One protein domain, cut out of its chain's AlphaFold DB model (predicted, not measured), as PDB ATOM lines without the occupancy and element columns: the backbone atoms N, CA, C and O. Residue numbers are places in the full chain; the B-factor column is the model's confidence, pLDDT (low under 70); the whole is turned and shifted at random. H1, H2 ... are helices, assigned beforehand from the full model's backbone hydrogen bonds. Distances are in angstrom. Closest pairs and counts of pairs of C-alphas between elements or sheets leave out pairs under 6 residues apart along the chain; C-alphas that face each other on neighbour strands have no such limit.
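What this domain is: This is residues 271 to 313 and 323 to 383 of the 383 residues of the protein "Eukaryotic translation initiation factor 3 subunit a" of Trypanosoma cruzi (UniProt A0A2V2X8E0). What shape is it? H1, H2 and H5 form an up-and-down bundle, each running against the one before, with H4 outside H1 and long H6 along H2, residues 371 to 383 sticking out. What is it made of? The printed part has 104 residues with six helices, H1 to H6, and no named strand: all helix, compact, radius of gyration of the C-alphas 14.7 A, spans 49 by 33 by 18 A.

Where its parts are: Where does it start? H1, residues 272 to 285, 19.8 A, begins at C-alpha (41.841, 15.986, -40.182). What follows? H2 is 292 to 304, 18.9 A; H3 309 to 312; H4 323 to 333; H5 342 to 351; H6 360 to 380, 30.9 A, ending at C-alpha (63.551, 8.147, -49.937).

How they stand to each other: What touches the hub, H2? H1 makes a hairpin with it, C-alphas of Ala 276 and Ala 302 closest at 4.9 A, a shallow tilt of 22 degrees, opposite ways. H5 touches its residues 300 to 304 alone, C-alphas of Thr 303 and Gly 342 closest at 5.5 A. H6 touches it with residues 362 to 366 alone, C-alphas of Ser 297 and Val 362 closest at 6.3 A. And the rest? H4 is near H1; H3 touches no helix. Are the backbones helical? Every O i to N i+4 pair is within hydrogen-bond range in H1, H2, H5 and H6, and 6 of 7 in H4; H3 is too short for one.

The domain as a whole: How large? The farthest C-alphas, Gly 289 and His 383, are 50.2 A apart. Any cut? Residues 314 to 322 are not printed; C-alphas 313 and 323 are 11.1 A apart. Where is confidence low? Residues 309 to 313 and 372 to 383 have pLDDT under 70.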
ATOM      1  N   HIS A 271      42.070  19.471 -37.728       91.50
ATOM      2  CA  HIS A 271      42.265  18.181 -37.063       91.50
ATOM      3  C   HIS A 271      41.741  17.031 -37.942       91.50
ATOM      4  O   HIS A 271      40.794  16.318 -37.596       91.50
ATOM      5  N   TYR A 272      42.363  16.846 -39.110       93.44
ATOM      6  CA  TYR A 272      41.841  15.986 -40.182       93.44
ATOM      7  C   TYR A 272      41.701  14.503 -39.808       93.44
ATOM      8  O   TYR A 272      40.764  13.847 -40.258       93.44
ATOM      9  N   ALA A 273      42.560  13.977 -38.930       93.50
ATOM     10  CA  ALA A 273      42.449  12.599 -38.441       93.50
ATOM     11  C   ALA A 273      41.120  12.343 -37.701       93.50
ATOM     12  O   ALA A 273      40.459  11.327 -37.922       93.50
ATOM     13  N   PHE A 274      40.697  13.286 -36.854       95.50
ATOM     14  CA  PHE A 274      39.436  13.191 -36.113       95.50
ATOM     15  C   PHE A 274      38.229  13.500 -37.003       95.50
ATOM     16  O   PHE A 274      37.198  12.842 -36.884       95.50
ATOM     17  N   HIS A 275      38.380  14.419 -37.961       96.62
ATOM     18  CA  HIS A 275      37.388  14.638 -39.015       96.62
ATOM     19  C   HIS A 275      37.090  13.342 -39.792       96.62
ATOM     20  O   HIS A 275      35.936  12.914 -39.868       96.62
ATOM     21  N   ALA A 276      38.130  12.676 -40.300       96.62
ATOM     22  CA  ALA A 276      38.013  11.417 -41.031       96.62
ATOM     23  C   ALA A 276      37.457  10.281 -40.157       96.62
ATOM     24  O   ALA A 276      36.632   9.494 -40.620       96.62
ATOM     25  N   HIS A 277      37.851  10.218 -38.880       95.69
ATOM     26  CA  HIS A 277      37.288   9.271 -37.915       95.69
ATOM     27  C   HIS A 277      35.767   9.423 -37.779       95.69
ATOM     28  O   HIS A 277      35.035   8.447 -37.958       95.69
ATOM     29  N   CYS A 278      35.286  10.638 -37.499       96.94
ATOM     30  CA  CYS A 278      33.861  10.915 -37.333       96.94
ATOM     31  C   CYS A 278      33.073  10.651 -38.626       96.94
ATOM     32  O   CYS A 278      32.031   9.997 -38.578       96.94
ATOM     33  N   LEU A 279      33.582  11.074 -39.792       96.94
ATOM     34  CA  LEU A 279      32.940  10.765 -41.076       96.94
ATOM     35  C   LEU A 279      32.888   9.263 -41.361       96.94
ATOM     36  O   LEU A 279      31.878   8.780 -41.862       96.94
ATOM     37  N   GLY A 280      33.932   8.510 -41.011       95.94
ATOM     38  CA  GLY A 280      33.944   7.056 -41.157       95.94
ATOM     39  C   GLY A 280      32.861   6.367 -40.328       95.94
ATOM     40  O   GLY A 280      32.191   5.463 -40.825       95.94
ATOM     41  N   VAL A 281      32.649   6.818 -39.086       95.12
ATOM     42  CA  VAL A 281      31.558   6.327 -38.228       95.12
ATOM     43  C   VAL A 281      30.196   6.707 -38.813       95.12
ATOM     44  O   VAL A 281      29.337   5.838 -38.954       95.12
ATOM     45  N   ALA A 282      30.003   7.966 -39.216       95.38
ATOM     46  CA  ALA A 282      28.756   8.420 -39.835       95.38
ATOM     47  C   ALA A 282      28.428   7.639 -41.122       95.38
ATOM     48  O   ALA A 282      27.289   7.221 -41.318       95.38
ATOM     49  N   ALA A 283      29.425   7.382 -41.972       95.56
ATOM     50  CA  ALA A 283      29.265   6.629 -43.212       95.56
ATOM     51  C   ALA A 283      28.960   5.146 -42.965       95.56
ATOM     52  O   ALA A 283      28.093   4.589 -43.631       95.56
ATOM     53  N   PHE A 284      29.600   4.510 -41.978       94.12
ATOM     54  CA  PHE A 284      29.254   3.144 -41.560       94.12
ATOM     55  C   PHE A 284      27.798   3.050 -41.087       94.12
ATOM     56  O   PHE A 284      27.050   2.136 -41.448       94.12
ATOM     57  N   LEU A 285      27.369   4.051 -40.319       93.19
ATOM     58  CA  LEU A 285      25.995   4.188 -39.871       93.19
ATOM     59  C   LEU A 285      25.062   4.691 -40.975       93.19
ATOM     60  O   LEU A 285      23.860   4.618 -40.798       93.19
ATOM     61  N   THR A 286      25.527   5.107 -42.144       89.38
ATOM     62  CA  THR A 286      24.622   5.375 -43.264       89.38
ATOM     63  C   THR A 286      24.288   4.026 -43.913       89.38
ATOM     64  O   THR A 286      25.174   3.264 -44.302       89.38
ATOM     65  N   GLY A 287      23.004   3.646 -43.914       79.94
ATOM     66  CA  GLY A 287      22.535   2.375 -44.485       79.94
ATOM     67  C   GLY A 287      22.764   2.288 -45.996       79.94
ATOM     68  O   GLY A 287      23.355   3.179 -46.586       79.94
ATOM     69  N   ASN A 288      22.266   1.239 -46.651       72.94
ATOM     70  CA  ASN A 288      22.446   1.035 -48.097       72.94
ATOM     71  C   ASN A 288      21.414   1.827 -48.939       72.94
ATOM     72  O   ASN A 288      20.759   1.261 -49.807       72.94
ATOM     73  N   GLY A 289      21.223   3.116 -48.634       70.88
ATOM     74  CA  GLY A 289      20.285   4.017 -49.326       70.88
ATOM     75  C   GLY A 289      20.959   4.953 -50.337       70.88
ATOM     76  O   GLY A 289      22.169   4.890 -50.540       70.88
ATOM     77  N   GLY A 290      20.187   5.869 -50.936       73.81
ATOM     78  CA  GLY A 290      20.676   6.790 -51.978       73.81
ATOM     79  C   GLY A 290      21.870   7.666 -51.564       73.81
ATOM     80  O   GLY A 290      22.699   8.014 -52.398       73.81
ATOM     81  N   GLU A 291      22.020   7.964 -50.270       86.31
ATOM     82  CA  GLU A 291      23.130   8.775 -49.748       86.31
ATOM     83  C   GLU A 291      24.361   7.959 -49.321       86.31
ATOM     84  O   GLU A 291      25.404   8.534 -48.997       86.31
ATOM     85  N   ALA A 292      24.273   6.623 -49.330       90.50
ATOM     86  CA  ALA A 292      25.318   5.734 -48.824       90.50
ATOM     87  C   ALA A 292      26.649   5.937 -49.551       90.50
ATOM     88  O   ALA A 292      27.691   6.085 -48.914       90.50
ATOM     89  N   ALA A 293      26.597   5.999 -50.884       93.19
ATOM     90  CA  ALA A 293      27.782   6.170 -51.712       93.19
ATOM     91  C   ALA A 293      28.430   7.540 -51.515       93.19
ATOM     92  O   ALA A 293      29.652   7.638 -51.410       93.19
ATOM     93  N   ALA A 294      27.626   8.595 -51.364       95.06
ATOM     94  CA  ALA A 294      28.125   9.939 -51.100       95.06
ATOM     95  C   ALA A 294      28.747  10.065 -49.697       95.06
ATOM     96  O   ALA A 294      29.778  10.719 -49.531       95.06
ATOM     97  N   ALA A 295      28.144   9.452 -48.674       94.81
ATOM     98  CA  ALA A 295      28.702   9.423 -47.320       94.81
ATOM     99  C   ALA A 295      30.008   8.610 -47.264       94.81
ATOM    100  O   ALA A 295      31.010   9.089 -46.732       94.81
ATOM    101  N   ALA A 296      30.022   7.425 -47.879       95.62
ATOM    102  CA  ALA A 296      31.204   6.575 -47.985       95.62
ATOM    103  C   ALA A 296      32.351   7.266 -48.731       95.62
ATOM    104  O   ALA A 296      33.477   7.296 -48.238       95.62
ATOM    105  N   SER A 297      32.058   7.895 -49.870       96.38
ATOM    106  CA  SER A 297      33.047   8.627 -50.666       96.38
ATOM    107  C   SER A 297      33.672   9.780 -49.886       96.38
ATOM    108  O   SER A 297      34.892   9.920 -49.873       96.38
ATOM    109  N   ARG A 298      32.858  10.563 -49.163       96.44
ATOM    110  CA  ARG A 298      33.357  11.627 -48.277       96.44
ATOM    111  C   ARG A 298      34.286  11.081 -47.194       96.44
ATOM    112  O   ARG A 298      35.327  11.678 -46.941       96.44
ATOM    113  N   ALA A 299      33.943   9.946 -46.583       96.56
ATOM    114  CA  ALA A 299      34.794   9.312 -45.580       96.56
ATOM    115  C   ALA A 299      36.128   8.821 -46.168       96.56
ATOM    116  O   ALA A 299      37.169   9.050 -45.557       96.56
ATOM    117  N   VAL A 300      36.121   8.199 -47.355       95.69
ATOM    118  CA  VAL A 300      37.346   7.748 -48.041       95.69
ATOM    119  C   VAL A 300      38.251   8.936 -48.365       95.69
ATOM    120  O   VAL A 300      39.406   8.948 -47.937       95.69
ATOM    121  N   LEU A 301      37.715   9.977 -49.011       95.81
ATOM    122  CA  LEU A 301      38.463  11.199 -49.329       95.81
ATOM    123  C   LEU A 301      39.041  11.862 -48.072       95.81
ATOM    124  O   LEU A 301      40.199  12.268 -48.065       95.81
ATOM    125  N   ALA A 302      38.285  11.896 -46.972       96.00
ATOM    126  CA  ALA A 302      38.774  12.452 -45.716       96.00
ATOM    127  C   ALA A 302      40.013  11.715 -45.175       96.00
ATOM    128  O   ALA A 302      40.879  12.359 -44.588       96.00
ATOM    129  N   THR A 303      40.141  10.396 -45.389       94.75
ATOM    130  CA  THR A 303      41.346   9.651 -44.973       94.75
ATOM    131  C   THR A 303      42.585   9.984 -45.799       94.75
ATOM    132  O   THR A 303      43.694   9.860 -45.282       94.75
ATOM    133  N   LEU A 304      42.413  10.406 -47.056       91.44
ATOM    134  CA  LEU A 304      43.507  10.850 -47.923       91.44
ATOM    135  C   LEU A 304      44.031  12.229 -47.502       91.44
ATOM    136  O   LEU A 304      45.221  12.493 -47.615       91.44
ATOM    137  N   CYS A 305      43.166  13.075 -46.936       90.00
ATOM    138  CA  CYS A 305      43.540  14.390 -46.407       90.00
ATOM    139  C   CYS A 305      44.275  14.337 -45.053       90.00
ATOM    140  O   CYS A 305      44.643  15.384 -44.522       90.00
ATOM    141  N   VAL A 306      44.448  13.159 -44.441       89.88
ATOM    142  CA  VAL A 306      45.137  13.044 -43.149       89.88
ATOM    143  C   VAL A 306      46.647  13.171 -43.371       89.88
ATOM    144  O   VAL A 306      47.220  12.315 -44.050       89.88
ATOM    145  N   PRO A 307      47.318  14.180 -42.784       79.88
ATOM    146  CA  PRO A 307      48.749  14.366 -42.977       79.88
ATOM    147  C   PRO A 307      49.536  13.174 -42.430       79.88
ATOM    148  O   PRO A 307      49.193  12.578 -41.400       79.88
ATOM    149  N   ASN A 308      50.617  12.816 -43.123       70.56
ATOM    150  CA  ASN A 308      51.517  11.773 -42.661       70.56
ATOM    151  C   ASN A 308      52.378  12.328 -41.518       70.56
ATOM    152  O   ASN A 308      53.408  12.964 -41.742       70.56
ATOM    153  N   THR A 309      51.950  12.065 -40.284       61.31
ATOM    154  CA  THR A 309      52.587  12.555 -39.051       61.31
ATOM    155  C   THR A 309      54.071  12.182 -38.938       61.31
ATOM    156  O   THR A 309      54.814  12.865 -38.237       61.31
ATOM    157  N   ASN A 310      54.548  11.156 -39.657       52.91
ATOM    158  CA  ASN A 310      55.971  10.802 -39.715       52.91
ATOM    159  C   ASN A 310      56.816  11.767 -40.570       52.91
ATOM    160  O   ASN A 310      57.992  11.950 -40.259       52.91
ATOM    161  N   LYS A 311      56.245  12.405 -41.609       50.59
ATOM    162  CA  LYS A 311      56.933  13.449 -42.400       50.59
ATOM    163  C   LYS A 311      57.001  14.771 -41.613       50.59
ATOM    164  O   LYS A 311      58.031  15.436 -41.627       50.59
ATOM    165  N   GLU A 312      55.962  15.105 -40.844       50.25
ATOM    166  CA  GLU A 312      55.908  16.342 -40.038       50.25
ATOM    167  C   GLU A 312      56.859  16.342 -38.828       50.25
ATOM    168  O   GLU A 312      57.338  17.403 -38.428       50.25
ATOM    169  N   ARG A 313      57.215  15.166 -38.285       51.03
ATOM    170  CA  ARG A 313      58.202  15.020 -37.192       51.03
ATOM    171  C   ARG A 313      59.572  15.634 -37.501       51.03
ATOM    172  O   ARG A 313      60.288  15.962 -36.563       51.03
ATOM    173  N   VAL A 323      51.106  19.982 -29.768       73.56
ATOM    174  CA  VAL A 323      50.238  19.373 -30.796       73.56
ATOM    175  C   VAL A 323      49.948  17.918 -30.448       73.56
ATOM    176  O   VAL A 323      48.799  17.483 -30.546       73.56
ATOM    177  N   PHE A 324      50.959  17.177 -29.991       74.50
ATOM    178  CA  PHE A 324      50.784  15.797 -29.542       74.50
ATOM    179  C   PHE A 324      49.894  15.716 -28.305       74.50
ATOM    180  O   PHE A 324      48.971  14.906 -28.284       74.50
ATOM    181  N   GLU A 325      50.100  16.593 -27.325       79.88
ATOM    182  CA  GLU A 325      49.287  16.647 -26.110       79.88
ATOM    183  C   GLU A 325      47.833  17.045 -26.415       79.88
ATOM    184  O   GLU A 325      46.894  16.415 -25.921       79.88
ATOM    185  N   LYS A 326      47.611  18.014 -27.319       83.69
ATOM    186  CA  LYS A 326      46.264  18.359 -27.814       83.69
ATOM    187  C   LYS A 326      45.601  17.179 -28.521       83.69
ATOM    188  O   LYS A 326      44.455  16.853 -28.218       83.69
ATOM    189  N   ASN A 327      46.313  16.516 -29.430       86.38
ATOM    190  CA  ASN A 327      45.801  15.351 -30.146       86.38
ATOM    191  C   ASN A 327      45.505  14.184 -29.196       86.38
ATOM    192  O   ASN A 327      44.483  13.524 -29.361       86.38
ATOM    193  N   ALA A 328      46.332  13.952 -28.175       86.75
ATOM    194  CA  ALA A 328      46.070  12.963 -27.133       86.75
ATOM    195  C   ALA A 328      44.807  13.318 -26.333       86.75
ATOM    196  O   ALA A 328      43.948  12.464 -26.119       86.75
ATOM    197  N   ARG A 329      44.625  14.594 -25.973       89.12
ATOM    198  CA  ARG A 329      43.422  15.065 -25.274       89.12
ATOM    199  C   ARG A 329      42.150  14.904 -26.109       89.12
ATOM    200  O   ARG A 329      41.107  14.565 -25.559       89.12
ATOM    201  N   ILE A 330      42.219  15.129 -27.422       92.00
ATOM    202  CA  ILE A 330      41.095  14.867 -28.336       92.00
ATOM    203  C   ILE A 330      40.858  13.357 -28.467       92.00
ATOM    204  O   ILE A 330      39.715  12.913 -28.403       92.00
ATOM    205  N   ALA A 331      41.919  12.557 -28.593       92.38
ATOM    206  CA  ALA A 331      41.834  11.101 -28.691       92.38
ATOM    207  C   ALA A 331      41.129  10.481 -27.473       92.38
ATOM    208  O   ALA A 331      40.246   9.639 -27.647       92.38
ATOM    209  N   GLN A 332      41.418  10.978 -26.266       92.38
ATOM    210  CA  GLN A 332      40.748  10.564 -25.030       92.38
ATOM    211  C   GLN A 332      39.225  10.754 -25.076       92.38
ATOM    212  O   GLN A 332      38.506   9.927 -24.519       92.38
ATOM    213  N   LEU A 333      38.710  11.777 -25.774       91.44
ATOM    214  CA  LEU A 333      37.258  11.969 -25.925       91.44
ATOM    215  C   LEU A 333      36.597  10.792 -26.644       91.44
ATOM    216  O   LEU A 333      35.461  10.450 -26.335       91.44
ATOM    217  N   PHE A 334      37.314  10.156 -27.569       90.88
ATOM    218  CA  PHE A 334      36.844   9.006 -28.341       90.88
ATOM    219  C   PHE A 334      37.312   7.660 -27.765       90.88
ATOM    220  O   PHE A 334      37.149   6.635 -28.422       90.88
ATOM    221  N   GLY A 335      37.922   7.647 -26.573       88.88
ATOM    222  CA  GLY A 335      38.510   6.435 -25.989       88.88
ATOM    223  C   GLY A 335      39.715   5.897 -26.773       88.88
ATOM    224  O   GLY A 335      40.026   4.709 -26.701       88.88
ATOM    225  N   LEU A 336      40.380   6.747 -27.557       89.44
ATOM    226  CA  LEU A 336      41.563   6.403 -28.341       89.44
ATOM    227  C   LEU A 336      42.832   6.766 -27.562       89.44
ATOM    228  O   LEU A 336      42.886   7.792 -26.888       89.44
ATOM    229  N   GLN A 337      43.880   5.953 -27.703       85.19
ATOM    230  CA  GLN A 337      45.182   6.212 -27.068       85.19
ATOM    231  C   GLN A 337      45.942   7.372 -27.731       85.19
ATOM    232  O   GLN A 337      46.689   8.094 -27.080       85.19
ATOM    233  N   SER A 338      45.767   7.555 -29.040       86.62
ATOM    234  CA  SER A 338      46.404   8.619 -29.818       86.62
ATOM    235  C   SER A 338      45.558   8.978 -31.040       86.62
ATOM    236  O   SER A 338      44.581   8.292 -31.358       86.62
ATOM    237  N   ALA A 339      45.911  10.074 -31.719       86.81
ATOM    238  CA  ALA A 339      45.263  10.441 -32.974       86.81
ATOM    239  C   ALA A 339      45.438   9.315 -34.011       86.81
ATOM    240  O   ALA A 339      46.559   8.842 -34.220       86.81
ATOM    241  N   PRO A 340      44.353   8.872 -34.665       87.81
ATOM    242  CA  PRO A 340      44.417   7.734 -35.565       87.81
ATOM    243  C   PRO A 340      45.194   8.093 -36.838       87.81
ATOM    244  O   PRO A 340      44.917   9.097 -37.490       87.81
ATOM    245  N   ALA A 341      46.164   7.254 -37.203       87.81
ATOM    246  CA  ALA A 341      46.929   7.427 -38.434       87.81
ATOM    247  C   ALA A 341      46.049   7.206 -39.676       87.81
ATOM    248  O   ALA A 341      45.145   6.365 -39.658       87.81
ATOM    249  N   GLY A 342      46.356   7.897 -40.780       87.12
ATOM    250  CA  GLY A 342      45.600   7.793 -42.036       87.12
ATOM    251  C   GLY A 342      45.442   6.350 -42.539       87.12
ATOM    252  O   GLY A 342      44.340   5.939 -42.893       87.12
ATOM    253  N   LEU A 343      46.508   5.539 -42.472       87.94
ATOM    254  CA  LEU A 343      46.459   4.118 -42.848       87.94
ATOM    255  C   LEU A 343      45.524   3.303 -41.939       87.94
ATOM    256  O   LEU A 343      44.731   2.501 -42.427       87.94
ATOM    257  N   ALA A 344      45.576   3.531 -40.625       90.94
ATOM    258  CA  ALA A 344      44.719   2.834 -39.666       90.94
ATOM    259  C   ALA A 344      43.234   3.190 -39.865       90.94
ATOM    260  O   ALA A 344      42.362   2.328 -39.734       90.94
ATOM    261  N   LEU A 345      42.941   4.449 -40.215       92.88
ATOM    262  CA  LEU A 345      41.595   4.893 -40.581       92.88
ATOM    263  C   LEU A 345      41.107   4.216 -41.861       92.88
ATOM    264  O   LEU A 345      39.993   3.697 -41.882       92.88
ATOM    265  N   TRP A 346      41.941   4.159 -42.895       93.00
ATOM    266  CA  TRP A 346      41.605   3.495 -44.153       93.00
ATOM    267  C   TRP A 346      41.334   1.994 -43.967       93.00
ATOM    268  O   TRP A 346      40.270   1.505 -44.350       93.00
ATOM    269  N   GLN A 347      42.211   1.277 -43.254       93.38
ATOM    270  CA  GLN A 347      42.001  -0.137 -42.905       93.38
ATOM    271  C   GLN A 347      40.704  -0.343 -42.109       93.38
ATOM    272  O   GLN A 347      40.013  -1.355 -42.245       93.38
ATOM    273  N   ARG A 348      40.345   0.618 -41.249       94.19
ATOM    274  CA  ARG A 348      39.066   0.596 -40.537       94.19
ATOM    275  C   ARG A 348      37.883   0.773 -41.494       94.19
ATOM    276  O   ARG A 348      36.912   0.036 -41.343       94.19
ATOM    277  N   LEU A 349      37.946   1.683 -42.473       94.44
ATOM    278  CA  LEU A 349      36.883   1.847 -43.478       94.44
ATOM    279  C   LEU A 349      36.653   0.568 -44.290       94.44
ATOM    280  O   LEU A 349      35.502   0.218 -44.549       94.44
ATOM    281  N   GLN A 350      37.718  -0.155 -44.640       93.81
ATOM    282  CA  GLN A 350      37.615  -1.443 -45.332       93.81
ATOM    283  C   GLN A 350      36.934  -2.511 -44.469       93.81
ATOM    284  O   GLN A 350      36.008  -3.172 -44.935       93.81
ATOM    285  N   ARG A 351      37.335  -2.646 -43.194       94.44
ATOM    286  CA  ARG A 351      36.703  -3.587 -42.246       94.44
ATOM    287  C   ARG A 351      35.221  -3.294 -42.024       94.44
ATOM    288  O   ARG A 351      34.430  -4.217 -41.882       94.44
ATOM    289  N   MET A 352      34.846  -2.017 -42.015       92.94
ATOM    290  CA  MET A 352      33.456  -1.568 -41.883       92.94
ATOM    291  C   MET A 352      32.655  -1.666 -43.193       92.94
ATOM    292  O   MET A 352      31.499  -1.252 -43.228       92.94
ATOM    293  N   GLN A 353      33.258  -2.174 -44.272       93.06
ATOM    294  CA  GLN A 353      32.670  -2.229 -45.613       93.06
ATOM    295  C   GLN A 353      32.204  -0.858 -46.145       93.06
ATOM    296  O   GLN A 353      31.262  -0.764 -46.933       93.06
ATOM    297  N   VAL A 354      32.824   0.233 -45.681       94.12
ATOM    298  CA  VAL A 354      32.507   1.598 -46.134       94.12
ATOM    299  C   VAL A 354      33.199   1.884 -47.461       94.12
ATOM    300  O   VAL A 354      32.595   2.491 -48.336       94.12
ATOM    301  N   PHE A 355      34.434   1.410 -47.643       93.94
ATOM    302  CA  PHE A 355      35.201   1.641 -48.870       93.94
ATOM    303  C   PHE A 355      34.476   1.118 -50.118       93.94
ATOM    304  O   PHE A 355      34.331   1.840 -51.096       93.94
ATOM    305  N   GLN A 356      33.928  -0.098 -50.046       92.56
ATOM    306  CA  GLN A 356      33.221  -0.750 -51.151       92.56
ATOM    307  C   GLN A 356      31.920  -0.030 -51.534       92.56
ATOM    308  O   GLN A 356      31.424  -0.215 -52.641       92.56
ATOM    309  N   LYS A 357      31.360   0.780 -50.627       94.06
ATOM    310  CA  LYS A 357      30.159   1.583 -50.887       94.06
ATOM    311  C   LYS A 357      30.473   2.905 -51.580       94.06
ATOM    312  O   LYS A 357      29.548   3.530 -52.083       94.06
ATOM    313  N   ALA A 358      31.726   3.366 -51.566       94.31
ATOM    314  CA  ALA A 358      32.113   4.624 -52.199       94.31
ATOM    315  C   ALA A 358      31.961   4.553 -53.727       94.31
ATOM    316  O   ALA A 358      31.953   3.466 -54.303       94.31
ATOM    317  N   PHE A 359      31.875   5.709 -54.383       95.75
ATOM    318  CA  PHE A 359      31.816   5.780 -55.840       95.75
ATOM    319  C   PHE A 359      33.068   5.149 -56.478       95.75
ATOM    320  O   PHE A 359      34.166   5.336 -55.938       95.75
ATOM    321  N   PRO A 360      32.939   4.424 -57.606       94.31
ATOM    322  CA  PRO A 360      34.068   3.762 -58.264       94.31
ATOM    323  C   PRO A 360      35.236   4.706 -58.570       94.31
ATOM    324  O   PRO A 360      36.394   4.338 -58.397       94.31
ATOM    325  N   GLU A 361      34.939   5.950 -58.942       95.81
ATOM    326  CA  GLU A 361      35.926   6.991 -59.237       95.81
ATOM    327  C   GLU A 361      36.768   7.338 -58.001       95.81
ATOM    328  O   GLU A 361      37.977   7.546 -58.097       95.81
ATOM    329  N   VAL A 362      36.146   7.348 -56.819       95.81
ATOM    330  CA  VAL A 362      36.827   7.620 -55.544       95.81
ATOM    331  C   VAL A 362      37.664   6.422 -55.102       95.81
ATOM    332  O   VAL A 362      38.756   6.610 -54.572       95.81
ATOM    333  N   GLN A 363      37.191   5.198 -55.350       95.00
ATOM    334  CA  GLN A 363      37.975   3.986 -55.092       95.00
ATOM    335  C   GLN A 363      39.226   3.935 -55.981       95.00
ATOM    336  O   GLN A 363      40.313   3.624 -55.495       95.00
ATOM    337  N   ALA A 364      39.087   4.289 -57.264       93.88
ATOM    338  CA  ALA A 364      40.204   4.374 -58.199       93.88
ATOM    339  C   ALA A 364      41.217   5.454 -57.781       93.88
ATOM    340  O   ALA A 364      42.418   5.187 -57.754       93.88
ATOM    341  N   LEU A 365      40.740   6.641 -57.387       93.94
ATOM    342  CA  LEU A 365      41.591   7.727 -56.895       93.94
ATOM    343  C   LEU A 365      42.369   7.340 -55.628       93.94
ATOM    344  O   LEU A 365      43.560   7.629 -55.529       93.94
ATOM    345  N   ASP A 366      41.718   6.679 -54.666       92.31
ATOM    346  CA  ASP A 366      42.374   6.189 -53.448       92.31
ATOM    347  C   ASP A 366      43.491   5.185 -53.774       92.31
ATOM    348  O   ASP A 366      44.581   5.283 -53.209       92.31
ATOM    349  N   GLY A 367      43.252   4.283 -54.734       90.88
ATOM    350  CA  GLY A 367      44.266   3.357 -55.236       90.88
ATOM    351  C   GLY A 367      45.463   4.070 -55.870       90.88
ATOM    352  O   GLY A 367      46.601   3.771 -55.518       90.88
ATOM    353  N   LEU A 368      45.218   5.044 -56.754       90.81
ATOM    354  CA  LEU A 368      46.273   5.821 -57.419       90.81
ATOM    355  C   LEU A 368      47.171   6.545 -56.406       90.81
ATOM    356  O   LEU A 368      48.378   6.320 -56.379       90.81
ATOM    357  N   LEU A 369      46.577   7.343 -55.517       87.56
ATOM    358  CA  LEU A 369      47.333   8.177 -54.579       87.56
ATOM    359  C   LEU A 369      48.128   7.358 -53.557       87.56
ATOM    360  O   LEU A 369      49.223   7.750 -53.151       87.56
ATOM    361  N   ARG A 370      47.600   6.214 -53.107       83.50
ATOM    362  CA  ARG A 370      48.319   5.356 -52.151       83.50
ATOM    363  C   ARG A 370      49.435   4.548 -52.809       83.50
ATOM    364  O   ARG A 370      50.432   4.273 -52.137       83.50
ATOM    365  N   ASN A 371      49.294   4.203 -54.086       78.69
ATOM    366  CA  ASN A 371      50.358   3.566 -54.859       78.69
ATOM    367  C   ASN A 371      51.499   4.559 -55.133       78.69
ATOM    368  O   ASN A 371      52.640   4.251 -54.807       78.69
ATOM    369  N   GLU A 372      51.196   5.789 -55.567       66.69
ATOM    370  CA  GLU A 372      52.202   6.855 -55.741       66.69
ATOM    371  C   GLU A 372      52.949   7.174 -54.432       66.69
ATOM    372  O   GLU A 372      54.175   7.274 -54.408       66.69
ATOM    373  N   MET A 373      52.236   7.250 -53.300       60.75
ATOM    374  CA  MET A 373      52.871   7.423 -51.986       60.75
ATOM    375  C   MET A 373      53.777   6.248 -51.585       60.75
ATOM    376  O   MET A 373      54.691   6.429 -50.776       60.75
ATOM    377  N   SER A 374      53.513   5.039 -52.086       60.19
ATOM    378  CA  SER A 374      54.365   3.872 -51.837       60.19
ATOM    379  C   SER A 374      55.659   3.964 -52.649       60.19
ATOM    380  O   SER A 374      56.731   3.728 -52.091       60.19
ATOM    381  N   ASP A 375      55.574   4.418 -53.901       53.81
ATOM    382  CA  ASP A 375      56.729   4.618 -54.782       53.81
ATOM    383  C   ASP A 375      57.652   5.754 -54.289       53.81
ATOM    384  O   ASP A 375      58.876   5.596 -54.268       53.81
ATOM    385  N   GLU A 376      57.098   6.859 -53.771       55.84
ATOM    386  CA  GLU A 376      57.892   7.930 -53.141       55.84
ATOM    387  C   GLU A 376      58.648   7.465 -51.883       55.84
ATOM    388  O   GLU A 376      59.798   7.855 -51.650       55.84
ATOM    389  N   ASN A 377      58.019   6.639 -51.039       51.97
ATOM    390  CA  ASN A 377      58.661   6.160 -49.813       51.97
ATOM    391  C   ASN A 377      59.846   5.232 -50.123       51.97
ATOM    392  O   ASN A 377      60.855   5.313 -49.425       51.97
ATOM    393  N   ILE A 378      59.768   4.434 -51.194       45.81
ATOM    394  CA  ILE A 378      60.877   3.589 -51.667       45.81
ATOM    395  C   ILE A 378      62.047   4.455 -52.167       45.81
ATOM    396  O   ILE A 378      63.201   4.177 -51.833       45.81
ATOM    397  N   GLY A 379      61.762   5.552 -52.881       40.94
ATOM    398  CA  GLY A 379      62.781   6.498 -53.359       40.94
ATOM    399  C   GLY A 379      63.537   7.240 -52.246       40.94
ATOM    400  O   GLY A 379      64.704   7.582 -52.414       40.94
ATOM    401  N   THR A 380      62.915   7.451 -51.080       44.97
ATOM    402  CA  THR A 380      63.551   8.147 -49.937       44.97
ATOM    403  C   THR A 380      64.316   7.239 -48.967       44.97
ATOM    404  O   THR A 380      65.067   7.745 -48.136       44.97
ATOM    405  N   THR A 381      64.163   5.915 -49.063       38.38
ATOM    406  CA  THR A 381      64.937   4.933 -48.273       38.38
ATOM    407  C   THR A 381      66.234   4.472 -48.953       38.38
ATOM    408  O   THR A 381      66.930   3.619 -48.412       38.38
ATOM    409  N   GLY A 382      66.552   5.018 -50.131       37.22
ATOM    410  CA  GLY A 382      67.700   4.642 -50.963       37.22
ATOM    411  C   GLY A 382      68.907   5.588 -50.912       37.22
ATOM    412  O   GLY A 382      69.612   5.677 -51.915       37.22
ATOM    413  N   HIS A 383      69.146   6.287 -49.796       34.31
ATOM    414  CA  HIS A 383      70.368   7.074 -49.574       34.31
ATOM    415  C   HIS A 383      70.960   6.857 -48.186       34.31
ATOM    416  O   HIS A 383      70.200   6.974 -47.195       34.31
TER     417      HIS A 383